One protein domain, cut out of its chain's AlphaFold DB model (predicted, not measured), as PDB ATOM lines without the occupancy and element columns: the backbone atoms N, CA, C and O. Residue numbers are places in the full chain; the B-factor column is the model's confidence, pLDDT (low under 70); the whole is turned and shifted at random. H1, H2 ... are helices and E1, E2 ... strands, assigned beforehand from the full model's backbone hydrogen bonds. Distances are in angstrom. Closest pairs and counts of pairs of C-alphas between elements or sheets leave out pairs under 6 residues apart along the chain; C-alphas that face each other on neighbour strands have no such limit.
ATOM      1  N   VAL A  31     160.508 152.030 153.963       54.03
ATOM      2  CA  VAL A  31     159.413 151.276 154.579       54.03
ATOM      3  C   VAL A  31     158.156 151.424 153.722       54.03
ATOM      4  O   VAL A  31     157.677 152.534 153.495       54.03
ATOM      5  N   TYR A  32     157.619 150.296 153.255       56.38
ATOM      6  CA  TYR A  32     156.460 150.219 152.362       56.38
ATOM      7  C   TYR A  32     155.317 149.438 153.029       56.38
ATOM      8  O   TYR A  32     155.522 148.328 153.526       56.38
ATOM      9  N   LEU A  33     154.118 150.028 153.042       53.09
ATOM     10  CA  LEU A  33     152.881 149.431 153.558       53.09
ATOM     11  C   LEU A  33     151.996 148.973 152.388       53.09
ATOM     12  O   LEU A  33     151.412 149.806 151.692       53.09
ATOM     13  N   ASP A  34     151.838 147.660 152.222       51.44
ATOM     14  CA  ASP A  34     150.916 147.080 151.241       51.44
ATOM     15  C   ASP A  34     149.650 146.587 151.958       51.44
ATOM     16  O   ASP A  34     149.736 145.841 152.941       51.44
ATOM     17  N   SER A  35     148.466 146.964 151.458       45.81
ATOM     18  CA  SER A  35     147.182 146.570 152.057       45.81
ATOM     19  C   SER A  35     146.382 145.620 151.159       45.81
ATOM     20  O   SER A  35     146.209 145.854 149.957       45.81
ATOM     21  N   TYR A  36     145.869 144.528 151.738       41.50
ATOM     22  CA  TYR A  36     145.228 143.449 150.988       41.50
ATOM     23  C   TYR A  36     143.905 142.972 151.603       41.50
ATOM     24  O   TYR A  36     143.833 142.097 152.471       41.50
ATOM     25  N   ALA A  37     142.813 143.504 151.057       37.22
ATOM     26  CA  ALA A  37     141.451 143.197 151.468       37.22
ATOM     27  C   ALA A  37     140.878 141.952 150.756       37.22
ATOM     28  O   ALA A  37     140.019 142.072 149.879       37.22
ATOM     29  N   ARG A  38     141.271 140.733 151.156       36.81
ATOM     30  CA  ARG A  38     140.518 139.537 150.732       36.81
ATOM     31  C   ARG A  38     139.189 139.454 151.488       36.81
ATOM     32  O   ARG A  38     139.158 139.117 152.666       36.81
ATOM     33  N   ARG A  39     138.071 139.651 150.783       32.88
ATOM     34  CA  ARG A  39     136.773 139.128 151.237       32.88
ATOM     35  C   ARG A  39     136.814 137.602 151.126       32.88
ATOM     36  O   ARG A  39     136.719 137.062 150.028       32.88
ATOM     37  N   LEU A  40     136.979 136.925 152.257       33.47
ATOM     38  CA  LEU A  40     136.653 135.508 152.385       33.47
ATOM     39  C   LEU A  40     135.136 135.365 152.571       33.47
ATOM     40  O   LEU A  40     134.477 136.256 153.113       33.47
ATOM     41  N   GLU A  41     134.569 134.269 152.080       38.41
ATOM     42  CA  GLU A  41     133.147 133.984 152.268       38.41
ATOM     43  C   GLU A  41     132.889 133.519 153.708       38.41
ATOM     44  O   GLU A  41     133.619 132.676 154.225       38.41
ATOM     45  N   LYS A  42     131.818 134.051 154.320       34.53
ATOM     46  CA  LYS A  42     131.472 133.987 155.759       34.53
ATOM     47  C   LYS A  42     132.383 134.819 156.680       34.53
ATOM     48  O   LYS A  42     133.339 134.302 157.237       34.53
ATOM     49  N   ASN A  43     131.959 136.068 156.904       34.41
ATOM     50  CA  ASN A  43     132.165 136.974 158.055       34.41
ATOM     51  C   ASN A  43     133.567 137.241 158.653       34.41
ATOM     52  O   ASN A  43     133.747 138.322 159.210       34.41
ATOM     53  N   ASP A  44     134.556 136.362 158.522       33.06
ATOM     54  CA  ASP A  44     135.895 136.580 159.066       33.06
ATOM     55  C   ASP A  44     136.740 137.437 158.112       33.06
ATOM     56  O   ASP A  44     137.222 136.989 157.064       33.06
ATOM     57  N   PHE A  45     136.940 138.703 158.475       37.78
ATOM     58  CA  PHE A  45     137.644 139.674 157.639       37.78
ATOM     59  C   PHE A  45     139.174 139.620 157.821       37.78
ATOM     60  O   PHE A  45     139.796 140.553 158.337       37.78
ATOM     61  N   TYR A  46     139.800 138.525 157.379       40.53
ATOM     62  CA  TYR A  46     141.262 138.389 157.358       40.53
ATOM     63  C   TYR A  46     141.898 139.237 156.244       40.53
ATOM     64  O   TYR A  46     142.176 138.756 155.144       40.53
ATOM     65  N   SER A  47     142.167 140.508 156.550       45.22
ATOM     66  CA  SER A  47     143.132 141.309 155.791       45.22
ATOM     67  C   SER A  47     144.532 140.757 156.049       45.22
ATOM     68  O   SER A  47     145.005 140.804 157.184       45.22
ATOM     69  N   LEU A  48     145.168 140.204 155.016       54.62
ATOM     70  CA  LEU A  48     146.558 139.739 155.068       54.62
ATOM     71  C   LEU A  48     147.452 140.809 154.446       54.62
ATOM     72  O   LEU A  48     148.035 140.618 153.381       54.62
ATOM     73  N   ASP A  49     147.484 141.952 155.118       71.12
ATOM     74  CA  ASP A  49     148.348 143.079 154.794       71.12
ATOM     75  C   ASP A  49     149.804 142.718 155.144       71.12
ATOM     76  O   ASP A  49     150.062 141.876 156.016       71.12
ATOM     77  N   HIS A  50     150.779 143.360 154.500       82.12
ATOM     78  CA  HIS A  50     152.188 143.168 154.851       82.12
ATOM     79  C   HIS A  50     152.982 144.471 154.794       82.12
ATOM     80  O   HIS A  50     152.701 145.387 154.025       82.12
ATOM     81  N   LEU A  51     154.000 144.540 155.642       87.31
ATOM     82  CA  LEU A  51     154.873 145.692 155.804       87.31
ATOM     83  C   LEU A  51     156.300 145.283 155.450       87.31
ATOM     84  O   LEU A  51     156.874 144.394 156.083       87.31
ATOM     85  N   GLN A  52     156.843 145.910 154.412       87.88
ATOM     86  CA  GLN A  52     158.143 145.589 153.832       87.88
ATOM     87  C   GLN A  52     159.162 146.660 154.230       87.88
ATOM     88  O   GLN A  52     158.931 147.855 154.055       87.88
ATOM     89  N   ILE A  53     160.297 146.226 154.772       88.88
ATOM     90  CA  ILE A  53     161.411 147.084 155.187       88.88
ATOM     91  C   ILE A  53     162.613 146.713 154.319       88.88
ATOM     92  O   ILE A  53     163.123 145.593 154.426       88.88
ATOM     93  N   PHE A  54     163.061 147.633 153.466       87.69
ATOM     94  CA  PHE A  54     164.143 147.391 152.511       87.69
ATOM     95  C   PHE A  54     165.456 148.024 152.977       87.69
ATOM     96  O   PHE A  54     165.541 149.228 153.203       87.69
ATOM     97  N   GLY A  55     166.505 147.210 153.071       87.50
ATOM     98  CA  GLY A  55     167.888 147.653 153.231       87.50
ATOM     99  C   GLY A  55     168.732 147.274 152.015       87.50
ATOM    100  O   GLY A  55     168.378 146.365 151.265       87.50
ATOM    101  N   PHE A  56     169.877 147.937 151.844       88.81
ATOM    102  CA  PHE A  56     170.852 147.601 150.806       88.81
ATOM    103  C   PHE A  56     172.220 147.238 151.392       88.81
ATOM    104  O   PHE A  56     172.571 147.630 152.507       88.81
ATOM    105  N   LEU A  80     154.081 140.324 158.513       90.56
ATOM    106  CA  LEU A  80     152.645 140.121 158.324       90.56
ATOM    107  C   LEU A  80     151.872 141.031 159.287       90.56
ATOM    108  O   LEU A  80     152.211 141.112 160.468       90.56
ATOM    109  N   LEU A  81     150.832 141.697 158.797       89.50
ATOM    110  CA  LEU A  81     149.901 142.475 159.610       89.50
ATOM    111  C   LEU A  81     148.664 141.623 159.925       89.50
ATOM    112  O   LEU A  81     148.147 140.918 159.060       89.50
ATOM    113  N   GLN A  82     148.182 141.688 161.164       89.56
ATOM    114  CA  GLN A  82     146.944 141.034 161.594       89.56
ATOM    115  C   GLN A  82     146.041 142.040 162.315       89.56
ATOM    116  O   GLN A  82     146.503 142.807 163.160       89.56
ATOM    117  N   VAL A  83     144.740 142.019 162.015       88.81
ATOM    118  CA  VAL A  83     143.761 142.845 162.733       88.81
ATOM    119  C   VAL A  83     143.638 142.374 164.185       88.81
ATOM    120  O   VAL A  83     143.501 141.176 164.438       88.81
ATOM    121  N   GLY A  84     143.668 143.310 165.133       89.06
ATOM    122  CA  GLY A  84     143.442 143.055 166.556       89.06
ATOM    123  C   GLY A  84     143.045 144.318 167.320       89.06
ATOM    124  O   GLY A  84     143.111 145.426 166.786       89.06
ATOM    125  N   ASP A  85     142.640 144.158 168.581       89.06
ATOM    126  CA  ASP A  85     142.113 145.258 169.410       89.06
ATOM    127  C   ASP A  85     143.170 146.324 169.748       89.06
ATOM    128  O   ASP A  85     142.848 147.494 169.962       89.06
ATOM    129  N   LEU A  86     144.446 145.925 169.785       89.69
ATOM    130  CA  LEU A  86     145.588 146.776 170.115       89.69
ATOM    131  C   LEU A  86     146.594 146.807 168.958       89.69
ATOM    132  O   LEU A  86     146.994 145.769 168.439       89.69
ATOM    133  N   SER A  87     147.041 148.010 168.595       90.75
ATOM    134  CA  SER A  87     148.075 148.229 167.574       90.75
ATOM    135  C   SER A  87     149.492 148.138 168.137       90.75
ATOM    136  O   SER A  87     149.716 148.472 169.303       90.75
ATOM    137  N   ASN A  88     150.476 147.823 167.290       90.81
ATOM    138  CA  ASN A  88     151.876 148.107 167.599       90.81
ATOM    139  C   ASN A  88     152.084 149.643 167.755       90.81
ATOM    140  O   ASN A  88     151.818 150.389 166.808       90.81
ATOM    141  N   PRO A  89     152.601 150.148 168.897       91.00
ATOM    142  CA  PRO A  89     152.863 151.578 169.095       91.00
ATOM    143  C   PRO A  89     153.783 152.219 168.045       91.00
ATOM    144  O   PRO A  89     153.593 153.382 167.707       91.00
ATOM    145  N   ALA A  90     154.738 151.474 167.484       88.88
ATOM    146  CA  ALA A  90     155.616 151.964 166.424       88.88
ATOM    147  C   ALA A  90     154.897 152.086 165.068       88.88
ATOM    148  O   ALA A  90     155.248 152.945 164.263       88.88
ATOM    149  N   LEU A  91     153.861 151.273 164.825       88.00
ATOM    150  CA  LEU A  91     153.007 151.381 163.635       88.00
ATOM    151  C   LEU A  91     152.087 152.613 163.716       88.00
ATOM    152  O   LEU A  91     151.826 153.254 162.697       88.00
ATOM    153  N   ARG A  92     151.648 152.985 164.930       88.19
ATOM    154  CA  ARG A  92     150.799 154.170 165.165       88.19
ATOM    155  C   ARG A  92     151.401 155.465 164.616       88.19
ATOM    156  O   ARG A  92     150.665 156.258 164.039       88.19
ATOM    157  N   ILE A  93     152.723 155.618 164.730       86.75
ATOM    158  CA  ILE A  93     153.495 156.789 164.274       86.75
ATOM    159  C   ILE A  93     153.246 157.100 162.787       86.75
ATOM    160  O   ILE A  93     153.241 158.264 162.401       86.75
ATOM    161  N   PHE A  94     153.005 156.078 161.961       82.44
ATOM    162  CA  PHE A  94     152.645 156.252 160.550       82.44
ATOM    163  C   PHE A  94     151.135 156.412 160.359       82.44
ATOM    164  O   PHE A  94     150.688 157.253 159.585       82.44
ATOM    165  N   THR A  95     150.327 155.601 161.053       86.44
ATOM    166  CA  THR A  95     148.876 155.554 160.807       86.44
ATOM    167  C   THR A  95     148.140 156.814 161.253       86.44
ATOM    168  O   THR A  95     147.111 157.146 160.680       86.44
ATOM    169  N   GLU A  96     148.659 157.511 162.268       88.25
ATOM    170  CA  GLU A  96     148.121 158.793 162.759       88.25
ATOM    171  C   GLU A  96     148.430 159.963 161.804       88.25
ATOM    172  O   GLU A  96     147.933 161.071 161.994       88.25
ATOM    173  N   GLU A  97     149.227 159.714 160.761       87.88
ATOM    174  CA  GLU A  97     149.719 160.715 159.815       87.88
ATOM    175  C   GLU A  97     149.183 160.528 158.376       87.88
ATOM    176  O   GLU A  97     149.377 161.395 157.519       87.88
ATOM    177  N   LEU A  98     148.435 159.445 158.113       87.12
ATOM    178  CA  LEU A  98     147.905 159.083 156.786       87.12
ATOM    179  C   LEU A  98     146.990 160.154 156.172       87.12
ATOM    180  O   LEU A  98     147.090 160.431 154.977       87.12
ATOM    181  N   ASP A  99     146.151 160.809 156.981       88.12
ATOM    182  CA  ASP A  99     145.201 161.836 156.520       88.12
ATOM    183  C   ASP A  99     145.885 163.028 155.825       88.12
ATOM    184  O   ASP A  99     145.275 163.719 155.004       88.12
ATOM    185  N   LYS A 100     147.165 163.276 156.138       88.19
ATOM    186  CA  LYS A 100     147.961 164.379 155.578       88.19
ATOM    187  C   LYS A 100     148.692 163.988 154.283       88.19
ATOM    188  O   LYS A 100     149.116 164.881 153.550       88.19
ATOM    189  N   ILE A 101     148.804 162.688 153.989       89.69
ATOM    190  CA  ILE A 101     149.460 162.101 152.801       89.69
ATOM    191  C   ILE A 101     148.483 161.261 151.962       89.69
ATOM    192  O   ILE A 101     148.837 160.238 151.382       89.69
ATOM    193  N   ARG A 102     147.216 161.689 151.927       88.44
ATOM    194  CA  ARG A 102     146.104 160.944 151.333       88.44
ATOM    195  C   ARG A 102     146.204 160.753 149.812       88.44
ATOM    196  O   ARG A 102     145.585 159.829 149.295       88.44
ATOM    197  N   TYR A 103     146.928 161.614 149.105       88.06
ATOM    198  CA  TYR A 103     147.057 161.613 147.645       88.06
ATOM    199  C   TYR A 103     148.495 161.306 147.207       88.06
ATOM    200  O   TYR A 103     149.439 161.439 147.989       88.06
ATOM    201  N   GLY A 104     148.661 160.948 145.931       83.25
ATOM    202  CA  GLY A 104     149.963 160.815 145.279       83.25
ATOM    203  C   GLY A 104     150.832 162.069 145.426       83.25
ATOM    204  O   GLY A 104     150.343 163.172 145.684       83.25
ATOM    205  N   GLY A 105     152.152 161.879 145.359       80.88
ATOM    206  CA  GLY A 105     153.147 162.950 145.499       80.88
ATOM    207  C   GLY A 105     153.261 163.580 146.898       80.88
ATOM    208  O   GLY A 105     154.240 164.279 147.166       80.88
ATOM    209  N   GLN A 106     152.316 163.338 147.813       84.31
ATOM    210  CA  GLN A 106     152.379 163.852 149.179       84.31
ATOM    211  C   GLN A 106     153.393 163.072 150.030       84.31
ATOM    212  O   GLN A 106     153.449 161.846 149.991       84.31
ATOM    213  N   ALA A 107     154.170 163.788 150.844       82.88
ATOM    214  CA  ALA A 107     155.208 163.219 151.703       82.88
ATOM    215  C   ALA A 107     155.272 163.935 153.062       82.88
ATOM    216  O   ALA A 107     154.832 165.080 153.193       82.88
ATOM    217  N   MET A 108     155.848 163.274 154.072       83.19
ATOM    218  CA  MET A 108     156.009 163.829 155.417       83.19
ATOM    219  C   MET A 108     157.271 163.317 156.121       83.19
ATOM    220  O   MET A 108     157.636 162.152 156.002       83.19
ATOM    221  N   GLU A 109     157.914 164.187 156.899       80.62
ATOM    222  CA  GLU A 109     159.093 163.868 157.707       80.62
ATOM    223  C   GLU A 109     158.709 163.258 159.071       80.62
ATOM    224  O   GLU A 109     158.245 163.962 159.973       80.62
ATOM    225  N   ILE A 110     158.987 161.966 159.272       80.94
ATOM    226  CA  ILE A 110     158.844 161.303 160.579       80.94
ATOM    227  C   ILE A 110     160.166 161.399 161.352       80.94
ATOM    228  O   ILE A 110     161.120 160.660 161.123       80.94
ATOM    229  N   LYS A 111     160.215 162.340 162.302       77.00
ATOM    230  CA  LYS A 111     161.450 162.793 162.978       77.00
ATOM    231  C   LYS A 111     162.103 161.787 163.921       77.00
ATOM    232  O   LYS A 111     163.266 161.962 164.287       77.00
ATOM    233  N   ARG A 112     161.353 160.791 164.397       80.56
ATOM    234  CA  ARG A 112     161.835 159.744 165.309       80.56
ATOM    235  C   ARG A 112     161.078 158.456 165.041       80.56
ATOM    236  O   ARG A 112     159.893 158.368 165.341       80.56
ATOM    237  N   PHE A 113     161.785 157.459 164.529       82.62
ATOM    238  CA  PHE A 113     161.267 156.111 164.362       82.62
ATOM    239  C   PHE A 113     162.353 155.090 164.702       82.62
ATOM    240  O   PHE A 113     163.525 155.281 164.371       82.62
ATOM    241  N   VAL A 114     161.968 154.006 165.374       84.25
ATOM    242  CA  VAL A 114     162.871 152.925 165.774       84.25
ATOM    243  C   VAL A 114     162.377 151.638 165.130       84.25
ATOM    244  O   VAL A 114     161.466 150.989 165.634       84.25
ATOM    245  N   VAL A 115     163.024 151.230 164.033       84.94
ATOM    246  CA  VAL A 115     162.667 150.026 163.251       84.94
ATOM    247  C   VAL A 115     162.498 148.787 164.142       84.94
ATOM    248  O   VAL A 115     161.615 147.970 163.911       84.94
ATOM    249  N   ARG A 116     163.296 148.665 165.213       88.56
ATOM    250  CA  ARG A 116     163.215 147.551 166.171       88.56
ATOM    251  C   ARG A 116     161.887 147.473 166.937       88.56
ATOM    252  O   ARG A 116     161.493 146.371 167.288       88.56
ATOM    253  N   GLU A 117     161.221 148.591 167.209       90.25
ATOM    254  CA  GLU A 117     159.940 148.615 167.938       90.25
ATOM    255  C   GLU A 117     158.774 148.170 167.041       90.25
ATOM    256  O   GLU A 117     157.778 147.626 167.517       90.25
ATOM    257  N   LEU A 118     158.934 148.317 165.723       89.31
ATOM    258  CA  LEU A 118     158.026 147.759 164.726       89.31
ATOM    259  C   LEU A 118     158.181 146.236 164.579       89.31
ATOM    260  O   LEU A 118     157.223 145.573 164.194       89.31
ATOM    261  N   LEU A 119     159.351 145.663 164.891       91.12
ATOM    262  CA  LEU A 119     159.572 144.223 164.746       91.12
ATOM    263  C   LEU A 119     158.796 143.413 165.807       91.12
ATOM    264  O   LEU A 119     158.847 143.738 166.996       91.12
ATOM    265  N   PRO A 120     158.130 142.311 165.417       93.00
ATOM    266  CA  PRO A 120     157.503 141.388 166.353       93.00
ATOM    267  C   PRO A 120     158.562 140.680 167.206       93.00
ATOM    268  O   PRO A 120     159.605 140.265 166.701       93.00
ATOM    269  N   ASP A 121     158.263 140.456 168.489       92.56
ATOM    270  CA  ASP A 121     159.112 139.648 169.372       92.56
ATOM    271  C   ASP A 121     159.085 138.167 168.949       92.56
ATOM    272  O   ASP A 121     158.239 137.381 169.382       92.56
ATOM    273  N   THR A 122     159.966 137.810 168.020       93.00
ATOM    274  CA  THR A 122     160.206 136.451 167.542       93.00
ATOM    275  C   THR A 122     161.653 136.313 167.081       93.00
ATOM    276  O   THR A 122     162.252 137.248 166.555       93.00
ATOM    277  N   LYS A 123     162.208 135.109 167.229       92.94
ATOM    278  CA  LYS A 123     163.456 134.702 166.564       92.94
ATOM    279  C   LYS A 123     163.202 133.929 165.265       92.94
ATOM    280  O   LYS A 123     164.163 133.577 164.587       92.94
ATOM    281  N   LYS A 148     155.744 135.680 162.907       92.75
ATOM    282  CA  LYS A 148     154.851 136.249 163.922       92.75
ATOM    283  C   LYS A 148     154.320 137.571 163.365       92.75
ATOM    284  O   LYS A 148     155.147 138.396 162.983       92.75
ATOM    285  N   PRO A 149     152.998 137.781 163.291       92.38
ATOM    286  CA  PRO A 149     152.457 139.032 162.791       92.38
ATOM    287  C   PRO A 149     152.655 140.175 163.793       92.38
ATOM    288  O   PRO A 149     152.921 139.956 164.981       92.38
ATOM    289  N   ILE A 150     152.486 141.397 163.303       92.44
ATOM    290  CA  ILE A 150     152.284 142.599 164.112       92.44
ATOM    291  C   ILE A 150     150.825 143.044 164.011       92.44
ATOM    292  O   ILE A 150     150.171 142.834 162.989       92.44
ATOM    293  N   TYR A 151     150.304 143.640 165.081       91.62
ATOM    294  CA  TYR A 151     148.883 143.964 165.173       91.62
ATOM    295  C   TYR A 151     148.571 145.397 164.731       91.62
ATOM    296  O   TYR A 151     149.322 146.332 165.026       91.62
ATOM    297  N   ILE A 152     147.443 145.547 164.037       90.06
ATOM    298  CA  ILE A 152     146.865 146.804 163.549       90.06
ATOM    299  C   ILE A 152     145.378 146.842 163.935       90.06
ATOM    300  O   ILE A 152     144.704 145.814 163.882       90.06
ATOM    301  N   THR A 153     144.836 147.998 164.328       91.69
ATOM    302  CA  THR A 153     143.392 148.098 164.605       91.69
ATOM    303  C   THR A 153     142.588 148.219 163.316       91.69
ATOM    304  O   THR A 153     143.066 148.713 162.292       91.69
ATOM    305  N   GLN A 154     141.311 147.836 163.377       89.88
ATOM    306  CA  GLN A 154     140.382 148.002 162.256       89.88
ATOM    307  C   GLN A 154     140.288 149.465 161.778       89.88
ATOM    308  O   GLN A 154     140.146 149.704 160.583       89.88
ATOM    309  N   GLN A 155     140.416 150.446 162.679       89.62
ATOM    310  CA  GLN A 155     140.396 151.875 162.335       89.62
ATOM    311  C   GLN A 155     141.623 152.290 161.508       89.62
ATOM    312  O   GLN A 155     141.473 152.941 160.478       89.62
ATOM    313  N   GLN A 156     142.824 151.857 161.904       88.50
ATOM    314  CA  GLN A 156     144.059 152.109 161.146       88.50
ATOM    315  C   GLN A 156     144.027 151.439 159.765       88.50
ATOM    316  O   GLN A 156     144.427 152.038 158.770       88.50
ATOM    317  N   LEU A 157     143.497 150.213 159.691       87.00
ATOM    318  CA  LEU A 157     143.297 149.491 158.435       87.00
ATOM    319  C   LEU A 157     142.281 150.187 157.509       87.00
ATOM    320  O   LEU A 157     142.423 150.151 156.289       87.00
ATOM    321  N   ILE A 158     141.259 150.838 158.069       86.62
ATOM    322  CA  ILE A 158     140.337 151.680 157.296       86.62
ATOM    323  C   ILE A 158     141.060 152.933 156.780       86.62
ATOM    324  O   ILE A 158     140.905 153.249 155.604       86.62
ATOM    325  N   ALA A 159     141.883 153.599 157.598       86.94
ATOM    326  CA  ALA A 159     142.646 154.782 157.185       86.94
ATOM    327  C   ALA A 159     143.620 154.488 156.024       86.94
ATOM    328  O   ALA A 159     143.637 155.228 155.041       86.94
ATOM    329  N   LEU A 160     144.341 153.357 156.062       84.44
ATOM    330  CA  LEU A 160     145.205 152.913 154.952       84.44
ATOM    331  C   LEU A 160     144.453 152.785 153.616       84.44
ATOM    332  O   LEU A 160     145.017 153.045 152.560       84.44
ATOM    333  N   ARG A 161     143.162 152.441 153.654       84.25
ATOM    334  CA  ARG A 161     142.308 152.269 152.465       84.25
ATOM    335  C   ARG A 161     141.578 153.541 152.034       84.25
ATOM    336  O   ARG A 161     140.820 153.504 151.067       84.25
ATOM    337  N   GLN A 162     141.763 154.648 152.755       86.69
ATOM    338  CA  GLN A 162     141.274 155.972 152.360       86.69
ATOM    339  C   GLN A 162     142.318 156.771 151.564       86.69
ATOM    340  O   GLN A 162     141.974 157.820 151.013       86.69
ATOM    341  N   LEU A 163     143.554 156.263 151.475       86.81
ATOM    342  CA  LEU A 163     144.581 156.719 150.540       86.81
ATOM    343  C   LEU A 163     144.090 156.593 149.085       86.81
ATOM    344  O   LEU A 163     143.299 155.708 148.754       86.81
ATOM    345  N   MET A 164     144.571 157.475 148.214       86.12
ATOM    346  CA  MET A 164     144.150 157.626 146.821       86.12
ATOM    347  C   MET A 164     145.366 157.562 145.890       86.12
ATOM    348  O   MET A 164     146.414 158.130 146.190       86.12
ATOM    349  N   GLN A 165     145.213 156.910 144.740       82.44
ATOM    350  CA  GLN A 165     146.202 156.929 143.658       82.44
ATOM    351  C   GLN A 165     146.194 158.310 142.983       82.44
ATOM    352  O   GLN A 165     145.115 158.835 142.737       82.44
ATOM    353  N   GLY A 166     147.347 158.888 142.641       82.38
ATOM    354  CA  GLY A 166     147.409 160.159 141.895       82.38
ATOM    355  C   GLY A 166     147.025 161.418 142.691       82.38
ATOM    356  O   GLY A 166     146.745 161.365 143.892       82.38
ATOM    357  N   ASP A 167     147.045 162.567 142.015       85.12
ATOM    358  CA  ASP A 167     147.152 163.886 142.648       85.12
ATOM    359  C   ASP A 167     145.813 164.466 143.137       85.12
ATOM    360  O   ASP A 167     144.718 164.111 142.691       85.12
ATOM    361  N   LYS A 168     145.884 165.398 144.097       82.75
ATOM    362  CA  LYS A 168     144.697 165.997 144.721       82.75
ATOM    363  C   LYS A 168     143.946 166.921 143.753       82.75
ATOM    364  O   LYS A 168     144.294 168.091 143.603       82.75
ATOM    365  N   GLY A 169     142.834 166.420 143.227       78.31
ATOM    366  CA  GLY A 169     141.915 167.153 142.348       78.31
ATOM    367  C   GLY A 169     141.479 166.334 141.136       78.31
ATOM    368  O   GLY A 169     140.464 166.651 140.523       78.31
ATOM    369  N   GLU A 170     142.213 165.264 140.835       80.69
ATOM    370  CA  GLU A 170     141.887 164.308 139.784       80.69
ATOM    371  C   GLU A 170     140.870 163.249 140.262       80.69
ATOM    372  O   GLU A 170     140.533 163.139 141.450       80.69
ATOM    373  N   LEU A 171     140.308 162.496 139.310       80.88
ATOM    374  CA  LEU A 171     139.193 161.567 139.534       80.88
ATOM    375  C   LEU A 171     139.718 160.180 139.948       80.88
ATOM    376  O   LEU A 171     139.651 159.198 139.210       80.88
ATOM    377  N   ASN A 172     140.296 160.149 141.145       82.62
ATOM    378  CA  ASN A 172     141.228 159.111 141.580       82.62
ATOM    379  C   ASN A 172     140.564 157.822 142.076       82.62
ATOM    380  O   ASN A 172     139.568 157.845 142.803       82.62
ATOM    381  N   ALA A 173     141.202 156.685 141.787       84.19
ATOM    382  CA  ALA A 173     140.894 155.414 142.433       84.19
ATOM    383  C   ALA A 173     141.518 155.345 143.848       84.19
ATOM    384  O   ALA A 173     142.605 155.889 144.067       84.19
ATOM    385  N   PRO A 174     140.887 154.659 144.821       83.44
ATOM    386  CA  PRO A 174     141.522 154.359 146.104       83.44
ATOM    387  C   PRO A 174     142.790 153.512 145.928       83.44
ATOM    388  O   PRO A 174     142.829 152.606 145.093       83.44
ATOM    389  N   LEU A 175     143.807 153.751 146.756       81.38
ATOM    390  CA  LEU A 175     145.019 152.933 146.823       81.38
ATOM    391  C   LEU A 175     144.725 151.633 147.593       81.38
ATOM    392  O   LEU A 175     145.070 151.475 148.760       81.38
ATOM    393  N   GLY A 176     144.028 150.708 146.935       76.62
ATOM    394  CA  GLY A 176     143.703 149.383 147.460       76.62
ATOM    395  C   GLY A 176     144.217 148.265 146.557       76.62
ATOM    396  O   GLY A 176     144.339 148.441 145.346       76.62
ATOM    397  N   ASN A 177     144.470 147.091 147.145       74.69
ATOM    398  CA  ASN A 177     145.040 145.924 146.460       74.69
ATOM    399  C   ASN A 177     146.429 146.189 145.844       74.69
ATOM    400  O   ASN A 177     146.766 145.611 144.811       74.69
ATOM    401  N   ASN A 178     147.253 147.018 146.493       81.19
ATOM    402  CA  ASN A 178     148.635 147.292 146.094       81.19
ATOM    403  C   ASN A 178     149.579 146.127 146.462       81.19
ATOM    404  O   ASN A 178     150.505 146.288 147.245       81.19
ATOM    405  N   PHE A 179     149.328 144.929 145.920       82.38
ATOM    406  CA  PHE A 179     150.124 143.724 146.182       82.38
ATOM    407  C   PHE A 179     150.443 142.958 144.889       82.38
ATOM    408  O   PHE A 179     149.614 142.846 143.984       82.38
ATOM    409  N   ARG A 180     151.633 142.348 144.821       85.56
ATOM    410  CA  ARG A 180     151.991 141.392 143.759       85.56
ATOM    411  C   ARG A 180     151.468 139.992 144.134       85.56
ATOM    412  O   ARG A 180     151.808 139.510 145.215       85.56
ATOM    413  N   PRO A 181     150.676 139.306 143.285       88.56
ATOM    414  CA  PRO A 181     150.196 137.954 143.579       88.56
ATOM    415  C   PRO A 181     151.336 136.941 143.794       88.56
ATOM    416  O   PRO A 181     152.399 137.095 143.182       88.56
TER     417      PRO A 181
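Overview. This is residues 31 to 56, 80 to 123 and 148 to 181 of the 477 residues of the protein "Carbonic anhydrase-related protein 10" of Eufriesea mexicana (UniProt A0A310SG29). What is the shape? There is little regular structure: two small strand pairs, the antiparallel hairpin E1-E2 with a long loop, residues 35 to 49, and the parallel E3-E4, meet near His 50 and Leu 80, with H2 packed on H1 and long stretches without named elements at residues 96 to 114 and 161 to 181. What is printed? The 104 residues, with E1, E2, E3, H1, H2, E4, H3 in order, are mixed and compact, radius of gyration of the C-alphas 14.3 A, spans 45 by 42 by 28 A; 36 residues are in named elements.

Along the chain. Which strands? E2, residues 50 to 56, is 19.6 A long; E1, 31 to 34, begins at C-alpha (159.413, 151.276, 154.579) and is 10.0 A. E3, 80 to 83, is 10.3 A; E4, 150 to 152, 6.9 A. Which helices? H1, 89 to 95, and H3, 154 to 160, are each 10.0 A; H2, 115 to 118, is 5.4 A. H3 ends at C-alpha (145.205, 152.913, 154.952).

Arrangement. How do strands pair? Hairpin E1-E2 is antiparallel at 150 degrees, N 32 to O 52 2.9 A, within hydrogen-bond range; E3-E4 is parallel at 39 degrees, N 82 to O 150 2.9 A, also within range. And helices? H1 touches H2, closest C-alphas Ala 90 and Leu 118, 5.1 A. H1 and H3 only just touch, with 3 pairs of C-alphas within 8 A, the closest Thr 95 and Gln 156, 5.9 A, at a steep tilt of 46 degrees, the same way. H3 has every O i to N i+4 pair within range, H1 1 of 3 but 3 of 4 O i to N i+3; H2 is too short.

Size, cuts and confidence. How large? C-alphas Lys 123 and Gly 169, the two farthest apart, are 45.9 A apart. Where are cuts and long links? Residues 57 to 79 and 124 to 147 are not printed, C-alpha gaps 21.1 A and 9.1 A; links E1 to E2 and H1 to H2 are long. Where is confidence low? Residues 31 to 48 have pLDDT under 70.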